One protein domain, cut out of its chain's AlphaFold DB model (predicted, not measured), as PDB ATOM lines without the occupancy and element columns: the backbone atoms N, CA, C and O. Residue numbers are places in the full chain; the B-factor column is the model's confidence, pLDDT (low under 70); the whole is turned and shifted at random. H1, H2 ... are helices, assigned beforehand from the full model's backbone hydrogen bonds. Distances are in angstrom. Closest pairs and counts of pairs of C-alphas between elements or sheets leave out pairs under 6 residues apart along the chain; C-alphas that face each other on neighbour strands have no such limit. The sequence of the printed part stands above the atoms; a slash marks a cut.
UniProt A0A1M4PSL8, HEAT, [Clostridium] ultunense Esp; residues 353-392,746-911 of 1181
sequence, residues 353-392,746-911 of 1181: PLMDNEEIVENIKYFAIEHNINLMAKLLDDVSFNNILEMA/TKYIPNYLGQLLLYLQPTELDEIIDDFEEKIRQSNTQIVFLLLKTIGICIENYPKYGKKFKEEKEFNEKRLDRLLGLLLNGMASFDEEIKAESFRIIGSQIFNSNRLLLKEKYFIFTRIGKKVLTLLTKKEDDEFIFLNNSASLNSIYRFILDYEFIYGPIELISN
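AT A GLANCE: This is residues 353 to 392 and 746 to 911 of the 1181 residues of the protein "HEAT" of [Clostridium] ultunense Esp (UniProt A0A1M4PSL8). Six helices, H4 to H9, form an up-and-down bundle, each running against the one before it, with short H3 packed on H5 at one end and long H1 crossing H9 at the other. H2 makes a corner with the end of H1. The printed part has 206 residues with nine named helices, H1 to H9 in order, and no named strand: all helix. It is compact, with a radius of gyration of the C-alphas of 17.6 A and spans of 57 by 41 by 31 A.

HOW THE PARTS SIT: H1, residues 357 to 379, and H2, residues 382 to 392, only just touch, only at the corner, with 3 pairs of C-alphas within 8 A; the closest, Leu 379 and Phe 385, are 5.0 A apart. H3, residues 749 to 759, touches H5, residues 781 to 803, closest at C-alphas 750 and 790, 4.3 A. H4, residues 762 to 778, forms a hairpin with H5, closest at C-alphas 776 and 784, 5.2 A; residues 772 to 776 alone of H4 touch it. H6, residues 809 to 827, and H7, residues 832 to 847, form a hairpin, closest at C-alphas 827 and 835, 4.2 A. H8, residues 854 to 871, and H9, residues 879 to 903, form another, closest at C-alphas 854 and 899, 6.2 A. H1 touches H9 at a steep tilt of 49 degrees, closest at C-alphas 368 and 889, 5.0 A. Every O i to N i+4 pair is within hydrogen-bond range in H1, H2, H6 and H9, against 4 of 7 in H3, 12 of 13 in H4, 14 of 19 in H5, 11 of 12 in H7 and 11 of 14 in H8.

IN THESE COORDINATES: H1 begins at C-alpha 357 (234.077, 192.633, 107.260) and measures 33.7 A; H5 measures 34.1 A. H9 measures 35.8 A and ends at C-alpha 903 (247.893, 185.022, 103.631).

THE WHOLE: Residues 393 to 745 are cut out, and C-alphas 392 and 746 are 24.3 A apart. Of the links printed whole, none is long. Residues 873 to 877 have pLDDT under 70.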
ATOM      1  N   PRO A 353     222.936 191.006 108.305       89.75
ATOM      2  CA  PRO A 353     222.971 192.039 107.272       89.75
ATOM      3  C   PRO A 353     223.778 193.277 107.680       89.75
ATOM      4  O   PRO A 353     224.382 193.919 106.825       89.75
ATOM      5  N   LEU A 354     223.811 193.610 108.972       89.81
ATOM      6  CA  LEU A 354     224.482 194.804 109.487       89.81
ATOM      7  C   LEU A 354     225.956 194.565 109.823       89.81
ATOM      8  O   LEU A 354     226.652 195.524 110.150       89.81
ATOM      9  N   MET A 355     226.425 193.316 109.765       88.62
ATOM     10  CA  MET A 355     227.807 192.990 110.088       88.62
ATOM     11  C   MET A 355     228.795 193.611 109.098       88.62
ATOM     12  O   MET A 355     228.491 193.780 107.905       88.62
ATOM     13  N   ASP A 356     229.957 193.971 109.631       82.44
ATOM     14  CA  ASP A 356     231.116 194.426 108.874       82.44
ATOM     15  C   ASP A 356     232.048 193.259 108.504       82.44
ATOM     16  O   ASP A 356     231.697 192.088 108.649       82.44
ATOM     17  N   ASN A 357     233.199 193.589 107.921       82.06
ATOM     18  CA  ASN A 357     234.077 192.633 107.260       82.06
ATOM     19  C   ASN A 357     234.529 191.488 108.175       82.06
ATOM     20  O   ASN A 357     234.301 190.326 107.837       82.06
ATOM     21  N   GLU A 358     235.151 191.811 109.308       84.69
ATOM     22  CA  GLU A 358     235.691 190.817 110.243       84.69
ATOM     23  C   GLU A 358     234.552 190.016 110.884       84.69
ATOM     24  O   GLU A 358     234.592 188.784 110.903       84.69
ATOM     25  N   GLU A 359     233.471 190.699 111.279       89.62
ATOM     26  CA  GLU A 359     232.298 190.066 111.884       89.62
ATOM     27  C   GLU A 359     231.677 188.991 110.970       89.62
ATOM     28  O   GLU A 359     231.236 187.949 111.457       89.62
ATOM     29  N   ILE A 360     231.639 189.203 109.647       91.50
ATOM     30  CA  ILE A 360     231.081 188.228 108.692       91.50
ATOM     31  C   ILE A 360     231.923 186.953 108.650       91.50
ATOM     32  O   ILE A 360     231.366 185.853 108.686       91.50
ATOM     33  N   VAL A 361     233.249 187.091 108.561       93.50
ATOM     34  CA  VAL A 361     234.165 185.945 108.504       93.50
ATOM     35  C   VAL A 361     234.047 185.141 109.796       93.50
ATOM     36  O   VAL A 361     233.815 183.933 109.748       93.50
ATOM     37  N   GLU A 362     234.112 185.812 110.947       92.25
ATOM     38  CA  GLU A 362     233.974 185.180 112.260       92.25
ATOM     39  C   GLU A 362     232.638 184.454 112.421       92.25
ATOM     40  O   GLU A 362     232.613 183.306 112.858       92.25
ATOM     41  N   ASN A 363     231.522 185.065 112.016       92.06
ATOM     42  CA  ASN A 363     230.213 184.436 112.177       92.06
ATOM     43  C   ASN A 363     230.007 183.233 111.251       92.06
ATOM     44  O   ASN A 363     229.305 182.302 111.642       92.06
ATOM     45  N   ILE A 364     230.638 183.193 110.074       92.62
ATOM     46  CA  ILE A 364     230.668 181.978 109.245       92.62
ATOM     47  C   ILE A 364     231.461 180.870 109.954       92.62
ATOM     48  O   ILE A 364     230.993 179.730 109.999       92.62
ATOM     49  N   LYS A 365     232.614 181.196 110.562       92.81
ATOM     50  CA  LYS A 365     233.384 180.241 111.381       92.81
ATOM     51  C   LYS A 365     232.550 179.721 112.558       92.81
ATOM     52  O   LYS A 365     232.490 178.514 112.780       92.81
ATOM     53  N   TYR A 366     231.840 180.602 113.263       91.50
ATOM     54  CA  TYR A 366     230.959 180.230 114.376       91.50
ATOM     55  C   TYR A 366     229.818 179.314 113.941       91.50
ATOM     56  O   TYR A 366     229.544 178.332 114.622       91.50
ATOM     57  N   PHE A 367     229.193 179.591 112.794       90.19
ATOM     58  CA  PHE A 367     228.170 178.717 112.223       90.19
ATOM     59  C   PHE A 367     228.701 177.315 111.947       90.19
ATOM     60  O   PHE A 367     228.031 176.337 112.275       90.19
ATOM     61  N   ALA A 368     229.894 177.218 111.352       90.94
ATOM     62  CA  ALA A 368     230.525 175.938 111.063       90.94
ATOM     63  C   ALA A 368     230.830 175.157 112.350       90.94
ATOM     64  O   ALA A 368     230.496 173.976 112.433       90.94
ATOM     65  N   ILE A 369     231.378 175.826 113.372       90.94
ATOM     66  CA  ILE A 369     231.650 175.229 114.688       90.94
ATOM     67  C   ILE A 369     230.352 174.742 115.350       90.94
ATOM     68  O   ILE A 369     230.288 173.604 115.810       90.94
ATOM     69  N   GLU A 370     229.299 175.564 115.369       89.94
ATOM     70  CA  GLU A 370     228.005 175.210 115.964       89.94
ATOM     71  C   GLU A 370     227.355 174.009 115.262       89.94
ATOM     72  O   GLU A 370     226.883 173.080 115.924       89.94
ATOM     73  N   HIS A 371     227.352 173.990 113.926       89.50
ATOM     74  CA  HIS A 371     226.815 172.868 113.152       89.50
ATOM     75  C   HIS A 371     227.599 171.587 113.418       89.50
ATOM     76  O   HIS A 371     227.002 170.535 113.637       89.50
ATOM     77  N   ASN A 372     228.927 171.685 113.475       87.62
ATOM     78  CA  ASN A 372     229.759 170.528 113.742       87.62
ATOM     79  C   ASN A 372     229.533 169.954 115.144       87.62
ATOM     80  O   ASN A 372     229.313 168.754 115.272       87.62
ATOM     81  N   ILE A 373     229.486 170.803 116.177       89.00
ATOM     82  CA  ILE A 373     229.188 170.389 117.558       89.00
ATOM     83  C   ILE A 373     227.877 169.595 117.613       89.00
ATOM     84  O   ILE A 373     227.818 168.518 118.208       89.00
ATOM     85  N   ASN A 374     226.827 170.112 116.970       88.75
ATOM     86  CA  ASN A 374     225.519 169.465 116.957       88.75
ATOM     87  C   ASN A 374     225.519 168.159 116.145       88.75
ATOM     88  O   ASN A 374     224.878 167.190 116.549       88.75
ATOM     89  N   LEU A 375     226.250 168.102 115.030       87.56
ATOM     90  CA  LEU A 375     226.371 166.897 114.212       87.56
ATOM     91  C   LEU A 375     227.171 165.802 114.929       87.56
ATOM     92  O   LEU A 375     226.715 164.662 115.009       87.56
ATOM     93  N   MET A 376     228.312 166.145 115.526       85.00
ATOM     94  CA  MET A 376     229.137 165.207 116.289       85.00
ATOM     95  C   MET A 376     228.386 164.639 117.494       85.00
ATOM     96  O   MET A 376     228.478 163.440 117.761       85.00
ATOM     97  N   ALA A 377     227.569 165.453 118.171       85.25
ATOM     98  CA  ALA A 377     226.700 164.977 119.246       85.25
ATOM     99  C   ALA A 377     225.691 163.912 118.771       85.25
ATOM    100  O   ALA A 377     225.401 162.971 119.513       85.25
ATOM    101  N   LYS A 378     225.182 164.022 117.533       84.75
ATOM    102  CA  LYS A 378     224.299 163.009 116.928       84.75
ATOM    103  C   LYS A 378     225.063 161.757 116.489       84.75
ATOM    104  O   LYS A 378     224.545 160.659 116.655       84.75
ATOM    105  N   LEU A 379     226.280 161.893 115.959       79.88
ATOM    106  CA  LEU A 379     227.081 160.755 115.485       79.88
ATOM    107  C   LEU A 379     227.642 159.885 116.625       79.88
ATOM    108  O   LEU A 379     227.765 158.672 116.468       79.88
ATOM    109  N   LEU A 380     227.956 160.480 117.781       74.69
ATOM    110  CA  LEU A 380     228.433 159.743 118.963       74.69
ATOM    111  C   LEU A 380     227.343 158.961 119.709       74.69
ATOM    112  O   LEU A 380     227.632 158.094 120.544       74.69
ATOM    113  N   ASP A 381     226.082 159.293 119.467       78.38
ATOM    114  CA  ASP A 381     224.955 158.616 120.077       78.38
ATOM    115  C   ASP A 381     224.467 157.491 119.168       78.38
ATOM    116  O   ASP A 381     223.904 157.754 118.113       78.38
ATOM    117  N   ASP A 382     224.632 156.233 119.584       79.19
ATOM    118  CA  ASP A 382     224.259 155.079 118.756       79.19
ATOM    119  C   ASP A 382     222.788 155.103 118.318       79.19
ATOM    120  O   ASP A 382     222.471 154.667 117.214       79.19
ATOM    121  N   VAL A 383     221.876 155.618 119.151       84.19
ATOM    122  CA  VAL A 383     220.454 155.736 118.789       84.19
ATOM    123  C   VAL A 383     220.273 156.771 117.680       84.19
ATOM    124  O   VAL A 383     219.672 156.470 116.653       84.19
ATOM    125  N   SER A 384     220.834 157.968 117.851       85.00
ATOM    126  CA  SER A 384     220.764 159.043 116.856       85.00
ATOM    127  C   SER A 384     221.484 158.677 115.555       85.00
ATOM    128  O   SER A 384     220.945 158.915 114.478       85.00
ATOM    129  N   PHE A 385     222.650 158.031 115.635       87.50
ATOM    130  CA  PHE A 385     223.374 157.518 114.477       87.50
ATOM    131  C   PHE A 385     222.543 156.490 113.701       87.50
ATOM    132  O   PHE A 385     222.398 156.606 112.484       87.50
ATOM    133  N   ASN A 386     221.946 155.516 114.398       87.31
ATOM    134  CA  ASN A 386     221.060 154.545 113.759       87.31
ATOM    135  C   ASN A 386     219.832 155.229 113.147       87.31
ATOM    136  O   ASN A 386     219.453 154.870 112.039       87.31
ATOM    137  N   ASN A 387     219.258 156.250 113.788       88.06
ATOM    138  CA  ASN A 387     218.157 157.021 113.203       88.06
ATOM    139  C   ASN A 387     218.571 157.702 111.889       88.06
ATOM    140  O   ASN A 387     217.838 157.601 110.911       88.06
ATOM    141  N   ILE A 388     219.752 158.335 111.830       88.69
ATOM    142  CA  ILE A 388     220.281 158.930 110.587       88.69
ATOM    143  C   ILE A 388     220.451 157.851 109.508       88.69
ATOM    144  O   ILE A 388     220.093 158.063 108.349       88.69
ATOM    145  N   LEU A 389     220.964 156.676 109.878       90.31
ATOM    146  CA  LEU A 389     221.145 155.569 108.944       90.31
ATOM    147  C   LEU A 389     219.808 155.001 108.440       90.31
ATOM    148  O   LEU A 389     219.682 154.713 107.252       90.31
ATOM    149  N   GLU A 390     218.797 154.874 109.299       89.38
ATOM    150  CA  GLU A 390     217.450 154.437 108.908       89.38
ATOM    151  C   GLU A 390     216.730 155.486 108.047       89.38
ATOM    152  O   GLU A 390     216.040 155.136 107.086       89.38
ATOM    153  N   MET A 391     216.941 156.779 108.314       88.81
ATOM    154  CA  MET A 391     216.486 157.857 107.430       88.81
ATOM    155  C   MET A 391     217.130 157.737 106.046       88.81
ATOM    156  O   MET A 391     216.432 157.813 105.039       88.81
ATOM    157  N   ALA A 392     218.436 157.464 105.978       90.50
ATOM    158  CA  ALA A 392     219.117 157.226 104.710       90.50
ATOM    159  C   ALA A 392     218.602 155.959 103.997       90.50
ATOM    160  O   ALA A 392     218.410 155.974 102.785       90.50
ATOM    161  N   THR A 746     220.917 162.984  81.580       85.06
ATOM    162  CA  THR A 746     221.290 164.405  81.594       85.06
ATOM    163  C   THR A 746     222.180 164.803  82.769       85.06
ATOM    164  O   THR A 746     222.960 165.743  82.653       85.06
ATOM    165  N   LYS A 747     222.165 164.062  83.883       84.75
ATOM    166  CA  LYS A 747     222.917 164.390  85.114       84.75
ATOM    167  C   LYS A 747     224.444 164.473  84.984       84.75
ATOM    168  O   LYS A 747     225.094 165.102  85.832       84.75
ATOM    169  N   TYR A 748     225.018 163.878  83.938       85.31
ATOM    170  CA  TYR A 748     226.460 163.917  83.652       85.31
ATOM    171  C   TYR A 748     226.856 165.077  82.742       85.31
ATOM    172  O   TYR A 748     227.981 165.561  82.845       85.31
ATOM    173  N   ILE A 749     225.935 165.558  81.902       93.25
ATOM    174  CA  ILE A 749     226.177 166.647  80.946       93.25
ATOM    175  C   ILE A 749     226.767 167.889  81.625       93.25
ATOM    176  O   ILE A 749     227.776 168.384  81.116       93.25
ATOM    177  N   PRO A 750     226.265 168.342  82.798       95.06
ATOM    178  CA  PRO A 750     226.833 169.487  83.502       95.06
ATOM    179  C   PRO A 750     228.355 169.438  83.681       95.06
ATOM    180  O   PRO A 750     229.008 170.452  83.448       95.06
ATOM    181  N   ASN A 751     228.923 168.263  84.028       92.56
ATOM    182  CA  ASN A 751     230.367 168.042  84.271       92.56
ATOM    183  C   ASN A 751     231.242 168.500  83.103       92.56
ATOM    184  O   ASN A 751     232.359 168.979  83.313       92.56
ATOM    185  N   TYR A 752     230.727 168.334  81.890       95.25
ATOM    186  CA  TYR A 752     231.421 168.641  80.649       95.25
ATOM    187  C   TYR A 752     230.995 170.010  80.135       95.25
ATOM    188  O   TYR A 752     231.846 170.871  79.930       95.25
ATOM    189  N   LEU A 753     229.684 170.251  80.037       96.62
ATOM    190  CA  LEU A 753     229.123 171.499  79.530       96.62
ATOM    191  C   LEU A 753     229.667 172.720  80.276       96.62
ATOM    192  O   LEU A 753     230.140 173.647  79.634       96.62
ATOM    193  N   GLY A 754     229.712 172.700  81.613       96.12
ATOM    194  CA  GLY A 754     230.213 173.838  82.392       96.12
ATOM    195  C   GLY A 754     231.662 174.224  82.064       96.12
ATOM    196  O   GLY A 754     232.015 175.394  82.150       96.12
ATOM    197  N   GLN A 755     232.496 173.266  81.646       95.75
ATOM    198  CA  GLN A 755     233.863 173.536  81.182       95.75
ATOM    199  C   GLN A 755     233.889 173.998  79.719       95.75
ATOM    200  O   GLN A 755     234.651 174.901  79.381       95.75
ATOM    201  N   LEU A 756     233.055 173.397  78.864       95.81
ATOM    202  CA  LEU A 756     232.945 173.729  77.439       95.81
ATOM    203  C   LEU A 756     232.450 175.161  77.210       95.81
ATOM    204  O   LEU A 756     232.964 175.843  76.328       95.81
ATOM    205  N   LEU A 757     231.531 175.652  78.048       96.06
ATOM    206  CA  LEU A 757     231.036 177.033  77.989       96.06
ATOM    207  C   LEU A 757     232.165 178.074  78.085       96.06
ATOM    208  O   LEU A 757     232.081 179.140  77.485       96.06
ATOM    209  N   LEU A 758     233.273 177.747  78.758       94.56
ATOM    210  CA  LEU A 758     234.444 178.624  78.885       94.56
ATOM    211  C   LEU A 758     235.324 178.674  77.620       94.56
ATOM    212  O   LEU A 758     236.384 179.302  77.617       94.56
ATOM    213  N   TYR A 759     234.931 177.991  76.549       94.12
ATOM    214  CA  TYR A 759     235.564 178.096  75.233       94.12
ATOM    215  C   TYR A 759     234.756 178.964  74.260       94.12
ATOM    216  O   TYR A 759     235.246 179.241  73.164       94.12
ATOM    217  N   LEU A 760     233.565 179.418  74.663       94.69
ATOM    218  CA  LEU A 760     232.722 180.308  73.872       94.69
ATOM    219  C   LEU A 760     233.190 181.759  73.987       94.69
ATOM    220  O   LEU A 760     233.753 182.173  75.007       94.69
ATOM    221  N   GLN A 761     232.952 182.524  72.924       93.31
ATOM    222  CA  GLN A 761     233.178 183.966  72.926       93.31
ATOM    223  C   GLN A 761     232.328 184.657  74.018       93.31
ATOM    224  O   GLN A 761     231.288 184.125  74.419       93.31
ATOM    225  N   PRO A 762     232.760 185.829  74.526       94.19
ATOM    226  CA  PRO A 762     232.082 186.515  75.630       94.19
ATOM    227  C   PRO A 762     230.591 186.784  75.401       94.19
ATOM    228  O   PRO A 762     229.804 186.617  76.328       94.19
ATOM    229  N   THR A 763     230.206 187.158  74.181       93.88
ATOM    230  CA  THR A 763     228.818 187.454  73.793       93.88
ATOM    231  C   THR A 763     227.909 186.233  73.903       93.88
ATOM    232  O   THR A 763     226.872 186.292  74.552       93.88
ATOM    233  N   GLU A 764     228.343 185.099  73.364       95.38
ATOM    234  CA  GLU A 764     227.618 183.832  73.363       95.38
ATOM    235  C   GLU A 764     227.509 183.273  74.786       95.38
ATOM    236  O   GLU A 764     226.472 182.743  75.181       95.38
ATOM    237  N   LEU A 765     228.560 183.430  75.599       95.88
ATOM    238  CA  LEU A 765     228.495 183.059  77.010       95.88
ATOM    239  C   LEU A 765     227.505 183.943  77.784       95.88
ATOM    240  O   LEU A 765     226.789 183.431  78.644       95.88
ATOM    241  N   ASP A 766     227.449 185.246  77.497       96.38
ATOM    242  CA  ASP A 766     226.499 186.161  78.132       96.38
ATOM    243  C   ASP A 766     225.039 185.819  77.774       96.38
ATOM    244  O   ASP A 766     224.206 185.808  78.682       96.38
ATOM    245  N   GLU A 767     224.751 185.444  76.521       96.81
ATOM    246  CA  GLU A 767     223.425 184.963  76.085       96.81
ATOM    247  C   GLU A 767     223.004 183.676  76.811       96.81
ATOM    248  O   GLU A 767     221.858 183.525  77.237       96.81
ATOM    249  N   ILE A 768     223.939 182.747  77.020       96.69
ATOM    250  CA  ILE A 768     223.666 181.514  77.774       96.69
ATOM    251  C   ILE A 768     223.388 181.820  79.251       96.69
ATOM    252  O   ILE A 768     222.552 181.170  79.878       96.69
ATOM    253  N   ILE A 769     224.064 182.818  79.829       96.75
ATOM    254  CA  ILE A 769     223.788 183.252  81.204       96.75
ATOM    255  C   ILE A 769     222.407 183.919  81.293       96.75
ATOM    256  O   ILE A 769     221.708 183.683  82.279       96.75
ATOM    257  N   ASP A 770     221.987 184.689  80.282       95.62
ATOM    258  CA  ASP A 770     220.621 185.231  80.202       95.62
ATOM    259  C   ASP A 770     219.571 184.100  80.216       95.62
ATOM    260  O   ASP A 770     218.631 184.136  81.015       95.62
ATOM    261  N   ASP A 771     219.781 183.045  79.420       94.88
ATOM    262  CA  ASP A 771     218.918 181.852  79.400       94.88
ATOM    263  C   ASP A 771     218.886 181.133  80.763       94.88
ATOM    264  O   ASP A 771     217.825 180.739  81.261       94.88
ATOM    265  N   PHE A 772     220.036 181.009  81.439       95.31
ATOM    266  CA  PHE A 772     220.104 180.433  82.786       95.31
ATOM    267  C   PHE A 772     219.328 181.257  83.820       95.31
ATOM    268  O   PHE A 772     218.647 180.681  84.677       95.31
ATOM    269  N   GLU A 773     219.412 182.587  83.750       92.50
ATOM    270  CA  GLU A 773     218.668 183.498  84.620       92.50
ATOM    271  C   GLU A 773     217.153 183.322  84.487       92.50
ATOM    272  O   GLU A 773     216.441 183.336  85.497       92.50
ATOM    273  N   GLU A 774     216.642 183.119  83.277       91.00
ATOM    274  CA  GLU A 774     215.224 182.836  83.068       91.00
ATOM    275  C   GLU A 774     214.847 181.439  83.586       91.00
ATOM    276  O   GLU A 774     213.947 181.285  84.429       91.00
ATOM    277  N   LYS A 775     215.579 180.410  83.144       92.31
ATOM    278  CA  LYS A 775     215.228 179.013  83.412       92.31
ATOM    279  C   LYS A 775     215.312 178.640  84.880       92.31
ATOM    280  O   LYS A 775     214.462 177.872  85.331       92.31
ATOM    281  N   ILE A 776     216.260 179.177  85.647       91.62
ATOM    282  CA  ILE A 776     216.370 178.880  87.086       91.62
ATOM    283  C   ILE A 776     215.105 179.298  87.852       91.62
ATOM    284  O   ILE A 776     214.701 178.616  88.793       91.62
ATOM    285  N   ARG A 777     214.438 180.379  87.431       88.56
ATOM    286  CA  ARG A 777     213.259 180.917  88.129       88.56
ATOM    287  C   ARG A 777     211.965 180.196  87.730       88.56
ATOM    288  O   ARG A 777     211.066 180.023  88.559       88.56
ATOM    289  N   GLN A 778     211.873 179.737  86.483       86.31
ATOM    290  CA  GLN A 778     210.640 179.175  85.916       86.31
ATOM    291  C   GLN A 778     210.614 177.641  85.835       86.31
ATOM    292  O   GLN A 778     209.545 177.040  85.941       86.31
ATOM    293  N   SER A 779     211.768 176.992  85.675       86.50
ATOM    294  CA  SER A 779     211.828 175.555  85.397       86.50
ATOM    295  C   SER A 779     211.432 174.689  86.596       86.50
ATOM    296  O   SER A 779     211.343 175.127  87.751       86.50
ATOM    297  N   ASN A 780     211.212 173.406  86.306       88.38
ATOM    298  CA  ASN A 780     211.058 172.389  87.337       88.38
ATOM    299  C   ASN A 780     212.380 172.148  88.093       88.38
ATOM    300  O   ASN A 780     213.472 172.411  87.585       88.38
ATOM    301  N   THR A 781     212.274 171.582  89.294       89.06
ATOM    302  CA  THR A 781     213.402 171.304  90.196       89.06
ATOM    303  C   THR A 781     214.526 170.512  89.517       89.06
ATOM    304  O   THR A 781     215.701 170.776  89.746       89.06
ATOM    305  N   GLN A 782     214.200 169.564  88.633       88.50
ATOM    306  CA  GLN A 782     215.195 168.757  87.927       88.50
ATOM    307  C   GLN A 782     216.086 169.585  86.994       88.50
ATOM    308  O   GLN A 782     217.306 169.426  87.035       88.50
ATOM    309  N   ILE A 783     215.500 170.442  86.160       91.88
ATOM    310  CA  ILE A 783     216.256 171.290  85.233       91.88
ATOM    311  C   ILE A 783     217.095 172.293  86.027       91.88
ATOM    312  O   ILE A 783     218.287 172.431  85.760       91.88
ATOM    313  N   VAL A 784     216.521 172.910  87.069       93.56
ATOM    314  CA  VAL A 784     217.249 173.855  87.933       93.56
ATOM    315  C   VAL A 784     218.511 173.213  88.517       93.56
ATOM    316  O   VAL A 784     219.572 173.827  88.500       93.56
ATOM    317  N   PHE A 785     218.446 171.954  88.951       91.44
ATOM    318  CA  PHE A 785     219.615 171.232  89.470       91.44
ATOM    319  C   PHE A 785     220.722 171.070  88.425       91.44
ATOM    320  O   PHE A 785     221.901 171.260  88.727       91.44
ATOM    321  N   LEU A 786     220.356 170.710  87.193       94.00
ATOM    322  CA  LEU A 786     221.312 170.553  86.097       94.00
ATOM    323  C   LEU A 786     221.978 171.888  85.749       94.00
ATOM    324  O   LEU A 786     223.194 171.928  85.542       94.00
ATOM    325  N   LEU A 787     221.205 172.976  85.748       96.25
ATOM    326  CA  LEU A 787     221.704 174.329  85.510       96.25
ATOM    327  C   LEU A 787     222.642 174.788  86.629       96.25
ATOM    328  O   LEU A 787     223.780 175.155  86.345       96.25
ATOM    329  N   LEU A 788     222.228 174.681  87.896       96.31
ATOM    330  CA  LEU A 788     223.062 175.039  89.050       96.31
ATOM    331  C   LEU A 788     224.377 174.252  89.051       96.31
ATOM    332  O   LEU A 788     225.443 174.836  89.246       96.31
ATOM    333  N   LYS A 789     224.333 172.946  88.761       95.56
ATOM    334  CA  LYS A 789     225.540 172.117  88.650       95.56
ATOM    335  C   LYS A 789     226.450 172.600  87.517       95.56
ATOM    336  O   LYS A 789     227.657 172.726  87.727       95.56
ATOM    337  N   THR A 790     225.886 172.907  86.346       97.44
ATOM    338  CA  THR A 790     226.629 173.433  85.182       97.44
ATOM    339  C   THR A 790     227.312 174.756  85.530       97.44
ATOM    340  O   THR A 790     228.504 174.919  85.276       97.44
ATOM    341  N   ILE A 791     226.589 175.659  86.197       98.00
ATOM    342  CA  ILE A 791     227.094 176.945  86.692       98.00
ATOM    343  C   ILE A 791     228.212 176.741  87.714       98.00
ATOM    344  O   ILE A 791     229.262 177.366  87.599       98.00
ATOM    345  N   GLY A 792     228.041 175.831  88.675       97.38
ATOM    346  CA  GLY A 792     229.074 175.515  89.660       97.38
ATOM    347  C   GLY A 792     230.377 175.037  89.017       97.38
ATOM    348  O   GLY A 792     231.462 175.410  89.458       97.38
ATOM    349  N   ILE A 793     230.291 174.229  87.956       96.88
ATOM    350  CA  ILE A 793     231.465 173.731  87.216       96.88
ATOM    351  C   ILE A 793     232.097 174.837  86.371       96.88
ATOM    352  O   ILE A 793     233.326 174.909  86.279       96.88
ATOM    353  N   CYS A 794     231.266 175.703  85.786       96.94
ATOM    354  CA  CYS A 794     231.702 176.902  85.084       96.94
ATOM    355  C   CYS A 794     232.504 177.811  86.029       96.94
ATOM    356  O   CYS A 794     233.652 178.128  85.732       96.94
ATOM    357  N   ILE A 795     231.978 178.116  87.222       97.44
ATOM    358  CA  ILE A 795     232.662 178.922  88.251       97.44
ATOM    359  C   ILE A 795     233.974 178.267  88.699       97.44
ATOM    360  O   ILE A 795     235.001 178.940  88.763       97.44
ATOM    361  N   GLU A 796     233.971 176.954  88.954       96.12
ATOM    362  CA  GLU A 796     235.165 176.203  89.371       96.12
ATOM    363  C   GLU A 796     236.324 176.311  88.359       96.12
ATOM    364  O   GLU A 796     237.494 176.243  88.732       96.12
ATOM    365  N   ASN A 797     236.017 176.497  87.071       94.81
ATOM    366  CA  ASN A 797     237.013 176.597  86.002       94.81
ATOM    367  C   ASN A 797     237.172 178.020  85.436       94.81
ATOM    368  O   ASN A 797     238.053 178.250  84.601       94.81
ATOM    369  N   TYR A 798     236.380 178.981  85.918       95.38
ATOM    370  CA  TYR A 798     236.302 180.350  85.407       95.38
ATOM    371  C   TYR A 798     237.631 181.121  85.403       95.38
ATOM    372  O   TYR A 798     237.861 181.865  84.448       95.38
ATOM    373  N   PRO A 799     238.574 180.936  86.358       91.94
ATOM    374  CA  PRO A 799     239.856 181.649  86.317       91.94
ATOM    375  C   PRO A 799     240.677 181.420  85.036       91.94
ATOM    376  O   PRO A 799     241.537 182.231  84.683       91.94
ATOM    377  N   LYS A 800     240.414 180.328  84.305       89.19
ATOM    378  CA  LYS A 800     241.043 180.044  83.008       89.19
ATOM    379  C   LYS A 800     240.445 180.871  81.860       89.19
ATOM    380  O   LYS A 800     241.118 181.042  80.847       89.19
ATOM    381  N   TYR A 801     239.223 181.387  82.009       91.25
ATOM    382  CA  TYR A 801     238.464 182.067  80.956       91.25
ATOM    383  C   TYR A 801     239.076 183.408  80.552       91.25
ATOM    384  O   TYR A 801     239.387 183.613  79.381       91.25
ATOM    385  N   GLY A 802     239.367 184.277  81.526       80.44
ATOM    386  CA  GLY A 802     239.930 185.611  81.266       80.44
ATOM    387  C   GLY A 802     241.324 185.598  80.619       80.44
ATOM    388  O   GLY A 802     241.807 186.627  80.166       80.44
ATOM    389  N   LYS A 803     241.990 184.433  80.559       84.44
ATOM    390  CA  LYS A 803     243.255 184.242  79.829       84.44
ATOM    391  C   LYS A 803     243.047 183.861  78.357       84.44
ATOM    392  O   LYS A 803     243.981 184.003  77.574       84.44
ATOM    393  N   LYS A 804     241.868 183.341  77.990       87.88
ATOM    394  CA  LYS A 804     241.536 182.885  76.628       87.88
ATOM    395  C   LYS A 804     241.067 184.032  75.738       87.88
ATOM    396  O   LYS A 804     241.452 184.086  74.574       87.88
ATOM    397  N   PHE A 805     240.274 184.947  76.290       87.31
ATOM    398  CA  PHE A 805     239.707 186.082  75.563       87.31
ATOM    399  C   PHE A 805     240.256 187.398  76.108       87.31
ATOM    400  O   PHE A 805     240.463 187.548  77.309       87.31
ATOM    401  N   LYS A 806     240.519 188.356  75.216       84.25
ATOM    402  CA  LYS A 806     240.949 189.703  75.601       84.25
ATOM    403  C   LYS A 806     239.708 190.547  75.890       84.25
ATOM    404  O   LYS A 806     239.071 191.018  74.957       84.25
ATOM    405  N   GLU A 807     239.387 190.740  77.163       89.12
ATOM    406  CA  GLU A 807     238.302 191.615  77.622       89.12
ATOM    407  C   GLU A 807     238.757 192.478  78.808       89.12
ATOM    408  O   GLU A 807     239.742 192.158  79.482       89.12
ATOM    409  N   GLU A 808     238.065 193.592  79.063       89.06
ATOM    410  CA  GLU A 808     238.341 194.394  80.257       89.06
ATOM    411  C   GLU A 808     237.966 193.610  81.518       89.06
ATOM    412  O   GLU A 808     236.942 192.921  81.577       89.06
ATOM    413  N   LYS A 809     238.789 193.753  82.561       89.75
ATOM    414  CA  LYS A 809     238.632 193.013  83.818       89.75
ATOM    415  C   LYS A 809     237.241 193.195  84.436       89.75
ATOM    416  O   LYS A 809     236.693 192.245  84.981       89.75
ATOM    417  N   GLU A 810     236.662 194.390  84.327       90.00
ATOM    418  CA  GLU A 810     235.343 194.697  84.887       90.00
ATOM    419  C   GLU A 810     234.223 193.848  84.265       90.00
ATOM    420  O   GLU A 810     233.394 193.310  84.999       90.00
ATOM    421  N   PHE A 811     234.217 193.659  82.941       92.19
ATOM    422  CA  PHE A 811     233.218 192.815  82.274       92.19
ATOM    423  C   PHE A 811     233.368 191.344  82.669       92.19
ATOM    424  O   PHE A 811     232.375 190.696  83.009       92.19
ATOM    425  N   ASN A 812     234.608 190.846  82.719       92.62
ATOM    426  CA  ASN A 812     234.895 189.481  83.155       92.62
ATOM    427  C   ASN A 812     234.419 189.222  84.596       92.62
ATOM    428  O   ASN A 812     233.782 188.201  84.868       92.62
ATOM    429  N   GLU A 813     234.698 190.154  85.513       92.31
ATOM    430  CA  GLU A 813     234.264 190.069  86.910       92.31
ATOM    431  C   GLU A 813     232.742 190.173  87.038       92.31
ATOM    432  O   GLU A 813     232.137 189.414  87.793       92.31
ATOM    433  N   LYS A 814     232.102 191.065  86.276       92.50
ATOM    434  CA  LYS A 814     230.643 191.215  86.269       92.50
ATOM    435  C   LYS A 814     229.949 189.935  85.810       92.50
ATOM    436  O   LYS A 814     228.923 189.568  86.377       92.50
ATOM    437  N   ARG A 815     230.506 189.236  84.823       95.06
ATOM    438  CA  ARG A 815     229.985 187.942  84.368       95.06
ATOM    439  C   ARG A 815     230.113 186.860  85.443       95.06
ATOM    440  O   ARG A 815     229.161 186.115  85.667       95.06
ATOM    441  N   LEU A 816     231.226 186.826  86.179       95.19
ATOM    442  CA  LEU A 816     231.352 185.948  87.346       95.19
ATOM    443  C   LEU A 816     230.336 186.303  88.444       95.19
ATOM    444  O   LEU A 816     229.705 185.403  88.994       95.19
ATOM    445  N   ASP A 817     230.134 187.593  88.733       94.25
ATOM    446  CA  ASP A 817     229.132 188.067  89.700       94.25
ATOM    447  C   ASP A 817     227.717 187.588  89.317       94.25
ATOM    448  O   ASP A 817     226.950 187.195  90.199       94.25
ATOM    449  N   ARG A 818     227.374 187.555  88.020       95.69
ATOM    450  CA  ARG A 818     226.093 187.005  87.529       95.69
ATOM    451  C   ARG A 818     225.969 185.505  87.802       95.69
ATOM    452  O   ARG A 818     224.976 185.077  88.386       95.69
ATOM    453  N   LEU A 819     226.993 184.717  87.458       97.38
ATOM    454  CA  LEU A 819     227.027 183.269  87.720       97.38
ATOM    455  C   LEU A 819     226.918 182.954  89.221       97.38
ATOM    456  O   LEU A 819     226.162 182.071  89.626       97.38
ATOM    457  N   LEU A 820     227.635 183.700  90.062       97.31
ATOM    458  CA  LEU A 820     227.546 183.584  91.519       97.31
ATOM    459  C   LEU A 820     226.156 183.982  92.033       97.31
ATOM    460  O   LEU A 820     225.599 183.312  92.904       97.31
ATOM    461  N   GLY A 821     225.567 185.034  91.461       95.94
ATOM    462  CA  GLY A 821     224.207 185.474  91.756       95.94
ATOM    463  C   GLY A 821     223.163 184.383  91.504       95.94
ATOM    464  O   GLY A 821     222.245 184.226  92.307       95.94
ATOM    465  N   LEU A 822     223.326 183.577  90.451       96.62
ATOM    466  CA  LEU A 822     222.442 182.445  90.155       96.62
ATOM    467  C   LEU A 822     222.468 181.368  91.250       96.62
ATOM    468  O   LEU A 822     221.410 180.880  91.650       96.62
ATOM    469  N   LEU A 823     223.644 181.054  91.808       97.25
ATOM    470  CA  LEU A 823     223.734 180.153  92.963       97.25
ATOM    471  C   LEU A 823     223.049 180.770  94.199       97.25
ATOM    472  O   LEU A 823     222.267 180.113  94.890       97.25
ATOM    473  N   LEU A 824     223.254 182.063  94.459       96.12
ATOM    474  CA  LEU A 824     222.575 182.749  95.565       96.12
ATOM    475  C   LEU A 824     221.046 182.765  95.394       96.12
ATOM    476  O   LEU A 824     220.319 182.627  96.376       96.12
ATOM    477  N   ASN A 825     220.542 182.874  94.160       94.06
ATOM    478  CA  ASN A 825     219.112 182.742  93.875       94.06
ATOM    479  C   ASN A 825     218.585 181.350  94.246       94.06
ATOM    480  O   ASN A 825     217.544 181.263  94.893       94.06
ATOM    481  N   GLY A 826     219.340 180.289  93.940       93.88
ATOM    482  CA  GLY A 826     219.018 178.930  94.382       93.88
ATOM    483  C   GLY A 826     218.911 178.802  95.909       93.88
ATOM    484  O   GLY A 826     217.965 178.194  96.400       93.88
ATOM    485  N   MET A 827     219.804 179.449  96.674       92.62
ATOM    486  CA  MET A 827     219.755 179.452  98.151       92.62
ATOM    487  C   MET A 827     218.527 180.174  98.728       92.62
ATOM    488  O   MET A 827     218.104 179.888  99.845       92.62
ATOM    489  N   ALA A 828     217.950 181.124  97.995       92.06
ATOM    490  CA  ALA A 828     216.739 181.821  98.422       92.06
ATOM    491  C   ALA A 828     215.449 181.131  97.959       92.06
ATOM    492  O   ALA A 828     214.365 181.641  98.237       92.06
ATOM    493  N   SER A 829     215.545 179.996  97.261       91.31
ATOM    494  CA  SER A 829     214.386 179.240  96.796       91.31
ATOM    495  C   SER A 829     213.489 178.791  97.953       91.31
ATOM    496  O   SER A 829     213.957 178.424  99.033       91.31
ATOM    497  N   PHE A 830     212.181 178.768  97.700       88.38
ATOM    498  CA  PHE A 830     211.194 178.159  98.594       88.38
ATOM    499  C   PHE A 830     211.112 176.629  98.448       88.38
ATOM    500  O   PHE A 830     210.344 175.981  99.161       88.38
ATOM    501  N   ASP A 831     211.822 176.059  97.472       89.25
ATOM    502  CA  ASP A 831     212.050 174.622  97.341       89.25
ATOM    503  C   ASP A 831     213.323 174.264  98.116       89.25
ATOM    504  O   ASP A 831     214.427 174.681  97.748       89.25
ATOM    505  N   GLU A 832     213.157 173.505  99.199       85.94
ATOM    506  CA  GLU A 832     214.252 173.123 100.092       85.94
ATOM    507  C   GLU A 832     215.308 172.251  99.398       85.94
ATOM    508  O   GLU A 832     216.486 172.333  99.744       85.94
ATOM    509  N   GLU A 833     214.942 171.474  98.368       87.00
ATOM    510  CA  GLU A 833     215.923 170.694  97.608       87.00
ATOM    511  C   GLU A 833     216.822 171.621  96.771       87.00
ATOM    512  O   GLU A 833     218.041 171.446  96.755       87.00
ATOM    513  N   ILE A 834     216.247 172.641  96.116       91.44
ATOM    514  CA  ILE A 834     217.017 173.647  95.353       91.44
ATOM    515  C   ILE A 834     217.936 174.437  96.286       91.44
ATOM    516  O   ILE A 834     219.102 174.670  95.955       91.44
ATOM    517  N   LYS A 835     217.426 174.819  97.460       90.56
ATOM    518  CA  LYS A 835     218.196 175.532  98.480       90.56
ATOM    519  C   LYS A 835     219.414 174.728  98.928       90.56
ATOM    520  O   LYS A 835     220.533 175.246  98.885       90.56
ATOM    521  N   ALA A 836     219.199 173.465  99.301       88.56
ATOM    522  CA  ALA A 836     220.256 172.569  99.752       88.56
ATOM    523  C   ALA A 836     221.308 172.335  98.657       88.56
ATOM    524  O   ALA A 836     222.502 172.501  98.914       88.56
ATOM    525  N   GLU A 837     220.881 172.031  97.425       90.25
ATOM    526  CA  GLU A 837     221.797 171.782  96.303       90.25
ATOM    527  C   GLU A 837     222.631 173.018  95.956       90.25
ATOM    528  O   GLU A 837     223.833 172.906  95.710       90.25
ATOM    529  N   SER A 838     222.030 174.210  95.980       94.31
ATOM    530  CA  SER A 838     222.773 175.430  95.682       94.31
ATOM    531  C   SER A 838     223.853 175.712  96.729       94.31
ATOM    532  O   SER A 838     225.003 176.003  96.385       94.31
ATOM    533  N   PHE A 839     223.526 175.559  98.018       93.69
ATOM    534  CA  PHE A 839     224.522 175.740  99.073       93.69
ATOM    535  C   PHE A 839     225.601 174.651  99.050       93.69
ATOM    536  O   PHE A 839     226.778 174.962  99.234       93.69
ATOM    537  N   ARG A 840     225.238 173.405  98.714       91.44
ATOM    538  CA  ARG A 840     226.182 172.300  98.494       91.44
ATOM    539  C   ARG A 840     227.191 172.626  97.396       91.44
ATOM    540  O   ARG A 840     228.382 172.360  97.555       91.44
ATOM    541  N   ILE A 841     226.744 173.210  96.283       94.75
ATOM    542  CA  ILE A 841     227.632 173.637  95.191       94.75
ATOM    543  C   ILE A 841     228.579 174.744  95.677       94.75
ATOM    544  O   ILE A 841     229.783 174.676  95.427       94.75
ATOM    545  N   ILE A 842     228.078 175.732  96.420       96.12
ATOM    546  CA  ILE A 842     228.926 176.791  96.985       96.12
ATOM    547  C   ILE A 842     229.963 176.200  97.953       96.12
ATOM    548  O   ILE A 842     231.163 176.364  97.745       96.12
ATOM    549  N   GLY A 843     229.530 175.488  98.992       92.69
ATOM    550  CA  GLY A 843     230.421 174.954 100.021       92.69
ATOM    551  C   GLY A 843     231.293 173.806  99.517       92.69
ATOM    552  O   GLY A 843     232.515 173.927  99.421       92.69
ATOM    553  N   SER A 844     230.672 172.680  99.171       86.19
ATOM    554  CA  SER A 844     231.379 171.428  98.882       86.19
ATOM    555  C   SER A 844     231.958 171.318  97.474       86.19
ATOM    556  O   SER A 844     232.810 170.460  97.265       86.19
ATOM    557  N   GLN A 845     231.522 172.118  96.496       90.50
ATOM    558  CA  GLN A 845     232.112 172.083  95.151       90.50
ATOM    559  C   GLN A 845     233.088 173.238  94.921       90.50
ATOM    560  O   GLN A 845     234.204 172.983  94.489       90.50
ATOM    561  N   ILE A 846     232.717 174.486  95.224       96.44
ATOM    562  CA  ILE A 846     233.591 175.649  94.995       96.44
ATOM    563  C   ILE A 846     234.654 175.758  96.097       96.44
ATOM    564  O   ILE A 846     235.854 175.734  95.804       96.44
ATOM    565  N   PHE A 847     234.258 175.828  97.374       95.94
ATOM    566  CA  PHE A 847     235.222 176.036  98.464       95.94
ATOM    567  C   PHE A 847     236.044 174.790  98.813       95.94
ATOM    568  O   PHE A 847     237.213 174.929  99.177       95.94
ATOM    569  N   ASN A 848     235.521 173.587  98.568       90.50
ATOM    570  CA  ASN A 848     236.294 172.340  98.649       90.50
ATOM    571  C   ASN A 848     237.014 171.957  97.334       90.50
ATOM    572  O   ASN A 848     237.569 170.866  97.230       90.50
ATOM    573  N   SER A 849     236.997 172.813  96.301       92.25
ATOM    574  CA  SER A 849     237.613 172.484  95.006       92.25
ATOM    575  C   SER A 849     239.130 172.322  95.114       92.25
ATOM    576  O   SER A 849     239.809 173.165  95.701       92.25
ATOM    577  N   ASN A 850     239.673 171.306  94.443       89.75
ATOM    578  CA  ASN A 850     241.117 171.158  94.218       89.75
ATOM    579  C   ASN A 850     241.599 171.861  92.932       89.75
ATOM    580  O   ASN A 850     242.794 171.864  92.647       89.75
ATOM    581  N   ARG A 851     240.682 172.414  92.125       91.19
ATOM    582  CA  ARG A 851     240.995 173.121  90.871       91.19
ATOM    583  C   ARG A 851     241.194 174.619  91.080       91.19
ATOM    584  O   ARG A 851     241.985 175.215  90.356       91.19
ATOM    585  N   LEU A 852     240.485 175.197  92.051       95.12
ATOM    586  CA  LEU A 852     240.620 176.599  92.437       95.12
ATOM    587  C   LEU A 852     241.759 176.789  93.440       95.12
ATOM    588  O   LEU A 852     241.815 176.122  94.478       95.12
ATOM    589  N   LEU A 853     242.623 177.763  93.172       95.25
ATOM    590  CA  LEU A 853     243.641 178.222  94.113       95.25
ATOM    591  C   LEU A 853     242.994 178.966  95.289       95.25
ATOM    592  O   LEU A 853     241.937 179.582  95.153       95.25
ATOM    593  N   LEU A 854     243.670 179.008  96.442       95.25
ATOM    594  CA  LEU A 854     243.172 179.727  97.626       95.25
ATOM    595  C   LEU A 854     242.863 181.208  97.349       95.25
ATOM    596  O   LEU A 854     241.857 181.718  97.830       95.25
ATOM    597  N   LYS A 855     243.671 181.890  96.523       95.12
ATOM    598  CA  LYS A 855     243.415 183.286  96.118       95.12
ATOM    599  C   LYS A 855     242.166 183.443  95.244       95.12
ATOM    600  O   LYS A 855     241.492 184.465  95.321       95.12
ATOM    601  N   GLU A 856     241.847 182.442  94.428       95.44
ATOM    602  CA  GLU A 856     240.648 182.438  93.581       95.44
ATOM    603  C   GLU A 856     239.400 182.167  94.432       95.44
ATOM    604  O   GLU A 856     238.396 182.861  94.290       95.44
ATOM    605  N   LYS A 857     239.494 181.238  95.396       97.38
ATOM    606  CA  LYS A 857     238.451 181.022  96.411       97.38
ATOM    607  C   LYS A 857     238.212 182.276  97.249       97.38
ATOM    608  O   LYS A 857     237.064 182.654  97.446       97.38
ATOM    609  N   TYR A 858     239.274 182.964  97.670       96.38
ATOM    610  CA  TYR A 858     239.178 184.261  98.343       96.38
ATOM    611  C   TYR A 858     238.437 185.289  97.494       96.38
ATOM    612  O   TYR A 858     237.483 185.895  97.973       96.38
ATOM    613  N   PHE A 859     238.800 185.428  96.218       94.44
ATOM    614  CA  PHE A 859     238.111 186.347  95.318       94.44
ATOM    615  C   PHE A 859     236.603 186.057  95.246       94.44
ATOM    616  O   PHE A 859     235.796 186.971  95.413       94.44
ATOM    617  N   ILE A 860     236.210 184.785  95.118       96.19
ATOM    618  CA  ILE A 860     234.799 184.372  95.158       96.19
ATOM    619  C   ILE A 860     234.164 184.702  96.518       96.19
ATOM    620  O   ILE A 860     233.099 185.321  96.572       96.19
ATOM    621  N   PHE A 861     234.819 184.343  97.625       95.69
ATOM    622  CA  PHE A 861     234.319 184.575  98.980       95.69
ATOM    623  C   PHE A 861     234.055 186.057  99.256       95.69
ATOM    624  O   PHE A 861     233.002 186.393  99.794       95.69
ATOM    625  N   THR A 862     234.931 186.962  98.806       93.19
ATOM    626  CA  THR A 862     234.720 188.412  98.971       93.19
ATOM    627  C   THR A 862     233.467 188.941  98.266       93.19
ATOM    628  O   THR A 862     232.927 189.974  98.667       93.19
ATOM    629  N   ARG A 863     232.971 188.245  97.235       91.81
ATOM    630  CA  ARG A 863     231.762 188.625  96.489       91.81
ATOM    631  C   ARG A 863     230.480 188.082  97.115       91.81
ATOM    632  O   ARG A 863     229.459 188.767  97.058       91.81
ATOM    633  N   ILE A 864     230.525 186.888  97.715       93.75
ATOM    634  CA  ILE A 864     229.318 186.179  98.182       93.75
ATOM    635  C   ILE A 864     229.229 185.962  99.694       93.75
ATOM    636  O   ILE A 864     228.134 185.699 100.177       93.75
ATOM    637  N   GLY A 865     230.318 186.089 100.458       93.06
ATOM    638  CA  GLY A 865     230.383 185.680 101.869       93.06
ATOM    639  C   GLY A 865     229.284 186.302 102.734       93.06
ATOM    640  O   GLY A 865     228.544 185.588 103.408       93.06
ATOM    641  N   LYS A 866     229.079 187.623 102.615       92.31
ATOM    642  CA  LYS A 866     227.987 188.323 103.314       92.31
ATOM    643  C   LYS A 866     226.612 187.783 102.916       92.31
ATOM    644  O   LYS A 866     225.766 187.562 103.773       92.31
ATOM    645  N   LYS A 867     226.388 187.552 101.619       92.88
ATOM    646  CA  LYS A 867     225.117 187.029 101.095       92.88
ATOM    647  C   LYS A 867     224.837 185.619 101.592       92.88
ATOM    648  O   LYS A 867     223.743 185.383 102.094       92.88
ATOM    649  N   VAL A 868     225.828 184.732 101.521       94.06
ATOM    650  CA  VAL A 868     225.754 183.370 102.059       94.06
ATOM    651  C   VAL A 868     225.347 183.419 103.531       94.06
ATOM    652  O   VAL A 868     224.331 182.834 103.887       94.06
ATOM    653  N   LEU A 869     226.042 184.207 104.359       91.81
ATOM    654  CA  LEU A 869     225.714 184.341 105.781       91.81
ATOM    655  C   LEU A 869     224.283 184.857 106.019       91.81
ATOM    656  O   LEU A 869     223.599 184.374 106.915       91.81
ATOM    657  N   THR A 870     223.803 185.819 105.222       90.50
ATOM    658  CA  THR A 870     222.427 186.336 105.363       90.50
ATOM    659  C   THR A 870     221.336 185.376 104.890       90.50
ATOM    660  O   THR A 870     220.193 185.527 105.313       90.50
ATOM    661  N   LEU A 871     221.663 184.441 103.995       91.00
ATOM    662  CA  LEU A 871     220.715 183.469 103.447       91.00
ATOM    663  C   LEU A 871     220.658 182.178 104.274       91.00
ATOM    664  O   LEU A 871     219.662 181.463 104.196       91.00
ATOM    665  N   LEU A 872     221.688 181.893 105.076       87.19
ATOM    666  CA  LEU A 872     221.690 180.772 106.010       87.19
ATOM    667  C   LEU A 872     220.703 180.996 107.162       87.19
ATOM    668  O   LEU A 872     220.616 182.074 107.757       87.19
ATOM    669  N   THR A 873     219.960 179.949 107.503       69.81
ATOM    670  CA  THR A 873     219.001 179.948 108.608       69.81
ATOM    671  C   THR A 873     219.684 179.534 109.910       69.81
ATOM    672  O   THR A 873     220.336 178.504 109.967       69.81
ATOM    673  N   LYS A 874     219.512 180.308 110.993       60.91
ATOM    674  CA  LYS A 874     220.108 179.996 112.315       60.91
ATOM    675  C   LYS A 874     219.585 178.707 112.961       60.91
ATOM    676  O   LYS A 874     220.244 178.161 113.835       60.91
ATOM    677  N   LYS A 875     218.369 178.282 112.621       60.44
ATOM    678  CA  LYS A 875     217.761 177.046 113.116       60.44
ATOM    679  C   LYS A 875     217.082 176.349 111.958       60.44
ATOM    680  O   LYS A 875     216.265 176.960 111.272       60.44
ATOM    681  N   GLU A 876     217.451 175.097 111.767       68.94
ATOM    682  CA  GLU A 876     216.935 174.247 110.709       68.94
ATOM    683  C   GLU A 876     216.045 173.200 111.366       68.94
ATOM    684  O   GLU A 876     216.518 172.368 112.137       68.94
ATOM    685  N   ASP A 877     214.739 173.306 111.115       62.03
ATOM    686  CA  ASP A 877     213.758 172.330 111.604       62.03
ATOM    687  C   ASP A 877     213.840 171.014 110.806       62.03
ATOM    688  O   ASP A 877     213.398 169.967 111.273       62.03
ATOM    689  N   ASP A 878     214.410 171.069 109.598       80.69
ATOM    690  CA  ASP A 878     214.591 169.931 108.703       80.69
ATOM    691  C   ASP A 878     216.000 169.333 108.869       80.69
ATOM    692  O   ASP A 878     217.016 169.976 108.589       80.69
ATOM    693  N   GLU A 879     216.048 168.076 109.319       81.00
ATOM    694  CA  GLU A 879     217.285 167.322 109.554       81.00
ATOM    695  C   GLU A 879     218.151 167.213 108.289       81.00
ATOM    696  O   GLU A 879     219.374 167.274 108.369       81.00
ATOM    697  N   PHE A 880     217.542 167.087 107.109       81.06
ATOM    698  CA  PHE A 880     218.270 166.961 105.851       81.06
ATOM    699  C   PHE A 880     219.000 168.263 105.484       81.06
ATOM    700  O   PHE A 880     220.151 168.214 105.040       81.06
ATOM    701  N   ILE A 881     218.375 169.422 105.715       84.44
ATOM    702  CA  ILE A 881     219.022 170.728 105.500       84.44
ATOM    703  C   ILE A 881     220.188 170.900 106.482       84.44
ATOM    704  O   ILE A 881     221.290 171.227 106.038       84.44
ATOM    705  N   PHE A 882     219.983 170.553 107.760       86.75
ATOM    706  CA  PHE A 882     221.017 170.606 108.808       86.75
ATOM    707  C   PHE A 882     222.262 169.817 108.429       86.75
ATOM    708  O   PHE A 882     223.399 170.300 108.497       86.75
ATOM    709  N   LEU A 883     222.035 168.596 107.973       82.75
ATOM    710  CA  LEU A 883     223.064 167.674 107.540       82.75
ATOM    711  C   LEU A 883     223.832 168.187 106.302       82.75
ATOM    712  O   LEU A 883     225.067 168.187 106.295       82.75
ATOM    713  N   ASN A 884     223.128 168.701 105.289       84.50
ATOM    714  CA  ASN A 884     223.739 169.312 104.100       84.50
ATOM    715  C   ASN A 884     224.555 170.575 104.431       84.50
ATOM    716  O   ASN A 884     225.663 170.778 103.913       84.50
ATOM    717  N   ASN A 885     224.011 171.426 105.298       88.19
ATOM    718  CA  ASN A 885     224.625 172.696 105.650       88.19
ATOM    719  C   ASN A 885     225.879 172.485 106.493       88.19
ATOM    720  O   ASN A 885     226.876 173.163 106.253       88.19
ATOM    721  N   SER A 886     225.888 171.483 107.374       86.88
ATOM    722  CA  SER A 886     227.063 171.092 108.164       86.88
ATOM    723  C   SER A 886     228.275 170.757 107.283       86.88
ATOM    724  O   SER A 886     229.350 171.334 107.457       86.88
ATOM    725  N   ALA A 887     228.103 169.895 106.271       83.69
ATOM    726  CA  ALA A 887     229.187 169.512 105.356       83.69
ATOM    727  C   ALA A 887     229.678 170.692 104.488       83.69
ATOM    728  O   ALA A 887     230.880 170.866 104.247       83.69
ATOM    729  N   SER A 888     228.746 171.533 104.031       90.31
ATOM    730  CA  SER A 888     229.046 172.707 103.204       90.31
ATOM    731  C   SER A 888     229.769 173.800 103.997       90.31
ATOM    732  O   SER A 888     230.751 174.364 103.512       90.31
ATOM    733  N   LEU A 889     229.341 174.055 105.236       91.62
ATOM    734  CA  LEU A 889     229.985 174.991 106.159       91.62
ATOM    735  C   LEU A 889     231.389 174.528 106.536       91.62
ATOM    736  O   LEU A 889     232.300 175.351 106.544       91.62
ATOM    737  N   ASN A 890     231.591 173.227 106.769       88.81
ATOM    738  CA  ASN A 890     232.919 172.697 107.075       88.81
ATOM    739  C   ASN A 890     233.912 172.949 105.926       88.81
ATOM    740  O   ASN A 890     235.055 173.349 106.142       88.81
ATOM    741  N   SER A 891     233.448 172.806 104.680       90.38
ATOM    742  CA  SER A 891     234.257 173.103 103.490       90.38
ATOM    743  C   SER A 891     234.663 174.582 103.415       90.38
ATOM    744  O   SER A 891     235.804 174.902 103.081       90.38
ATOM    745  N   ILE A 892     233.744 175.492 103.754       94.81
ATOM    746  CA  ILE A 892     234.017 176.935 103.812       94.81
ATOM    747  C   ILE A 892     234.981 177.250 104.964       94.81
ATOM    748  O   ILE A 892     235.920 178.020 104.773       94.81
ATOM    749  N   TYR A 893     234.791 176.630 106.131       93.19
ATOM    750  CA  TYR A 893     235.649 176.808 107.303       93.19
ATOM    751  C   TYR A 893     237.101 176.408 107.021       93.19
ATOM    752  O   TYR A 893     238.009 177.202 107.268       93.19
ATOM    753  N   ARG A 894     237.324 175.236 106.408       90.94
ATOM    754  CA  ARG A 894     238.660 174.790 105.972       90.94
ATOM    755  C   ARG A 894     239.320 175.784 105.020       90.94
ATOM    756  O   ARG A 894     240.489 176.112 105.199       90.94
ATOM    757  N   PHE A 895     238.567 176.307 104.049       94.69
ATOM    758  CA  PHE A 895     239.067 177.349 103.152       94.69
ATOM    759  C   PHE A 895     239.497 178.611 103.919       94.69
ATOM    760  O   PHE A 895     240.599 179.105 103.673       94.69
ATOM    761  N   ILE A 896     238.657 179.122 104.830       94.62
ATOM    762  CA  ILE A 896     238.967 180.323 105.622       94.62
ATOM    763  C   ILE A 896     240.254 180.093 106.416       94.62
ATOM    764  O   ILE A 896     241.176 180.899 106.323       94.62
ATOM    765  N   LEU A 897     240.352 178.963 107.120       91.12
ATOM    766  CA  LEU A 897     241.531 178.603 107.902       91.12
ATOM    767  C   LEU A 897     242.805 178.515 107.061       91.12
ATOM    768  O   LEU A 897     243.824 179.090 107.435       91.12
ATOM    769  N   ASP A 898     242.773 177.793 105.940       91.06
ATOM    770  CA  ASP A 898     243.951 177.633 105.086       91.06
ATOM    771  C   ASP A 898     244.371 178.965 104.447       91.06
ATOM    772  O   ASP A 898     245.568 179.227 104.300       91.06
ATOM    773  N   TYR A 899     243.411 179.833 104.109       94.00
ATOM    774  CA  TYR A 899     243.707 181.178 103.625       94.00
ATOM    775  C   TYR A 899     244.325 182.051 104.724       94.00
ATOM    776  O   TYR A 899     245.404 182.602 104.508       94.00
ATOM    777  N   GLU A 900     243.702 182.135 105.904       92.50
ATOM    778  CA  GLU A 900     244.195 182.925 107.043       92.50
ATOM    779  C   GLU A 900     245.562 182.447 107.536       92.50
ATOM    780  O   GLU A 900     246.396 183.238 107.980       92.50
ATOM    781  N   PHE A 901     245.824 181.146 107.416       89.44
ATOM    782  CA  PHE A 901     247.118 180.561 107.726       89.44
ATOM    783  C   PHE A 901     248.227 181.042 106.783       89.44
ATOM    784  O   PHE A 901     249.325 181.331 107.248       89.44
ATOM    785  N   ILE A 902     247.955 181.132 105.479       90.12
ATOM    786  CA  ILE A 902     248.979 181.420 104.460       90.12
ATOM    787  C   ILE A 902     249.096 182.919 104.152       90.12
ATOM    788  O   ILE A 902     250.196 183.408 103.899       90.12
ATOM    789  N   TYR A 903     247.976 183.644 104.130       93.00
ATOM    790  CA  TYR A 903     247.893 185.022 103.631       93.00
ATOM    791  C   TYR A 903     247.462 186.049 104.686       93.00
ATOM    792  O   TYR A 903     247.536 187.244 104.404       93.00
ATOM    793  N   GLY A 904     247.055 185.618 105.883       90.56
ATOM    794  CA  GLY A 904     246.496 186.501 106.909       90.56
ATOM    795  C   GLY A 904     244.979 186.720 106.768       90.56
ATOM    796  O   GLY A 904     244.335 186.048 105.958       90.56
ATOM    797  N   PRO A 905     244.388 187.615 107.581       90.88
ATOM    798  CA  PRO A 905     242.937 187.758 107.713       90.88
ATOM    799  C   PRO A 905     242.239 188.070 106.382       90.88
ATOM    800  O   PRO A 905     242.786 188.738 105.503       90.88
ATOM    801  N   ILE A 906     241.007 187.579 106.232       92.19
ATOM    802  CA  ILE A 906     240.180 187.840 105.048       92.19
ATOM    803  C   ILE A 906     239.559 189.235 105.147       92.19
ATOM    804  O   ILE A 906     238.743 189.501 106.026       92.19
ATOM    805  N   GLU A 907     239.865 190.098 104.181       87.81
ATOM    806  CA  GLU A 907     239.268 191.429 104.075       87.81
ATOM    807  C   GLU A 907     238.131 191.447 103.041       87.81
ATOM    808  O   GLU A 907     238.326 191.189 101.852       87.81
ATOM    809  N   LEU A 908     236.912 191.768 103.482       84.25
ATOM    810  CA  LEU A 908     235.763 191.942 102.587       84.25
ATOM    811  C   LEU A 908     235.675 193.384 102.053       84.25
ATOM    812  O   LEU A 908     236.226 194.329 102.612       84.25
ATOM    813  N   ILE A 909     234.963 193.580 100.944       74.19
ATOM    814  CA  ILE A 909     234.765 194.916 100.367       74.19
ATOM    815  C   ILE A 909     233.549 195.564 101.037       74.19
ATOM    816  O   ILE A 909     232.435 195.062 100.892       74.19
ATOM    817  N   SER A 910     233.753 196.691 101.724       72.94
ATOM    818  CA  SER A 910     232.679 197.482 102.342       72.94
ATOM    819  C   SER A 910     232.453 198.793 101.586       72.94
ATOM    820  O   SER A 910     233.403 199.527 101.303       72.94
ATOM    821  N   ASN A 911     231.195 199.112 101.262       80.75
ATOM    822  CA  ASN A 911     230.860 200.382 100.615       80.75
ATOM    823  C   ASN A 911     230.783 201.510 101.653       80.75
ATOM    824  O   ASN A 911     230.282 201.315 102.748       80.75
TER     825      ASN A 911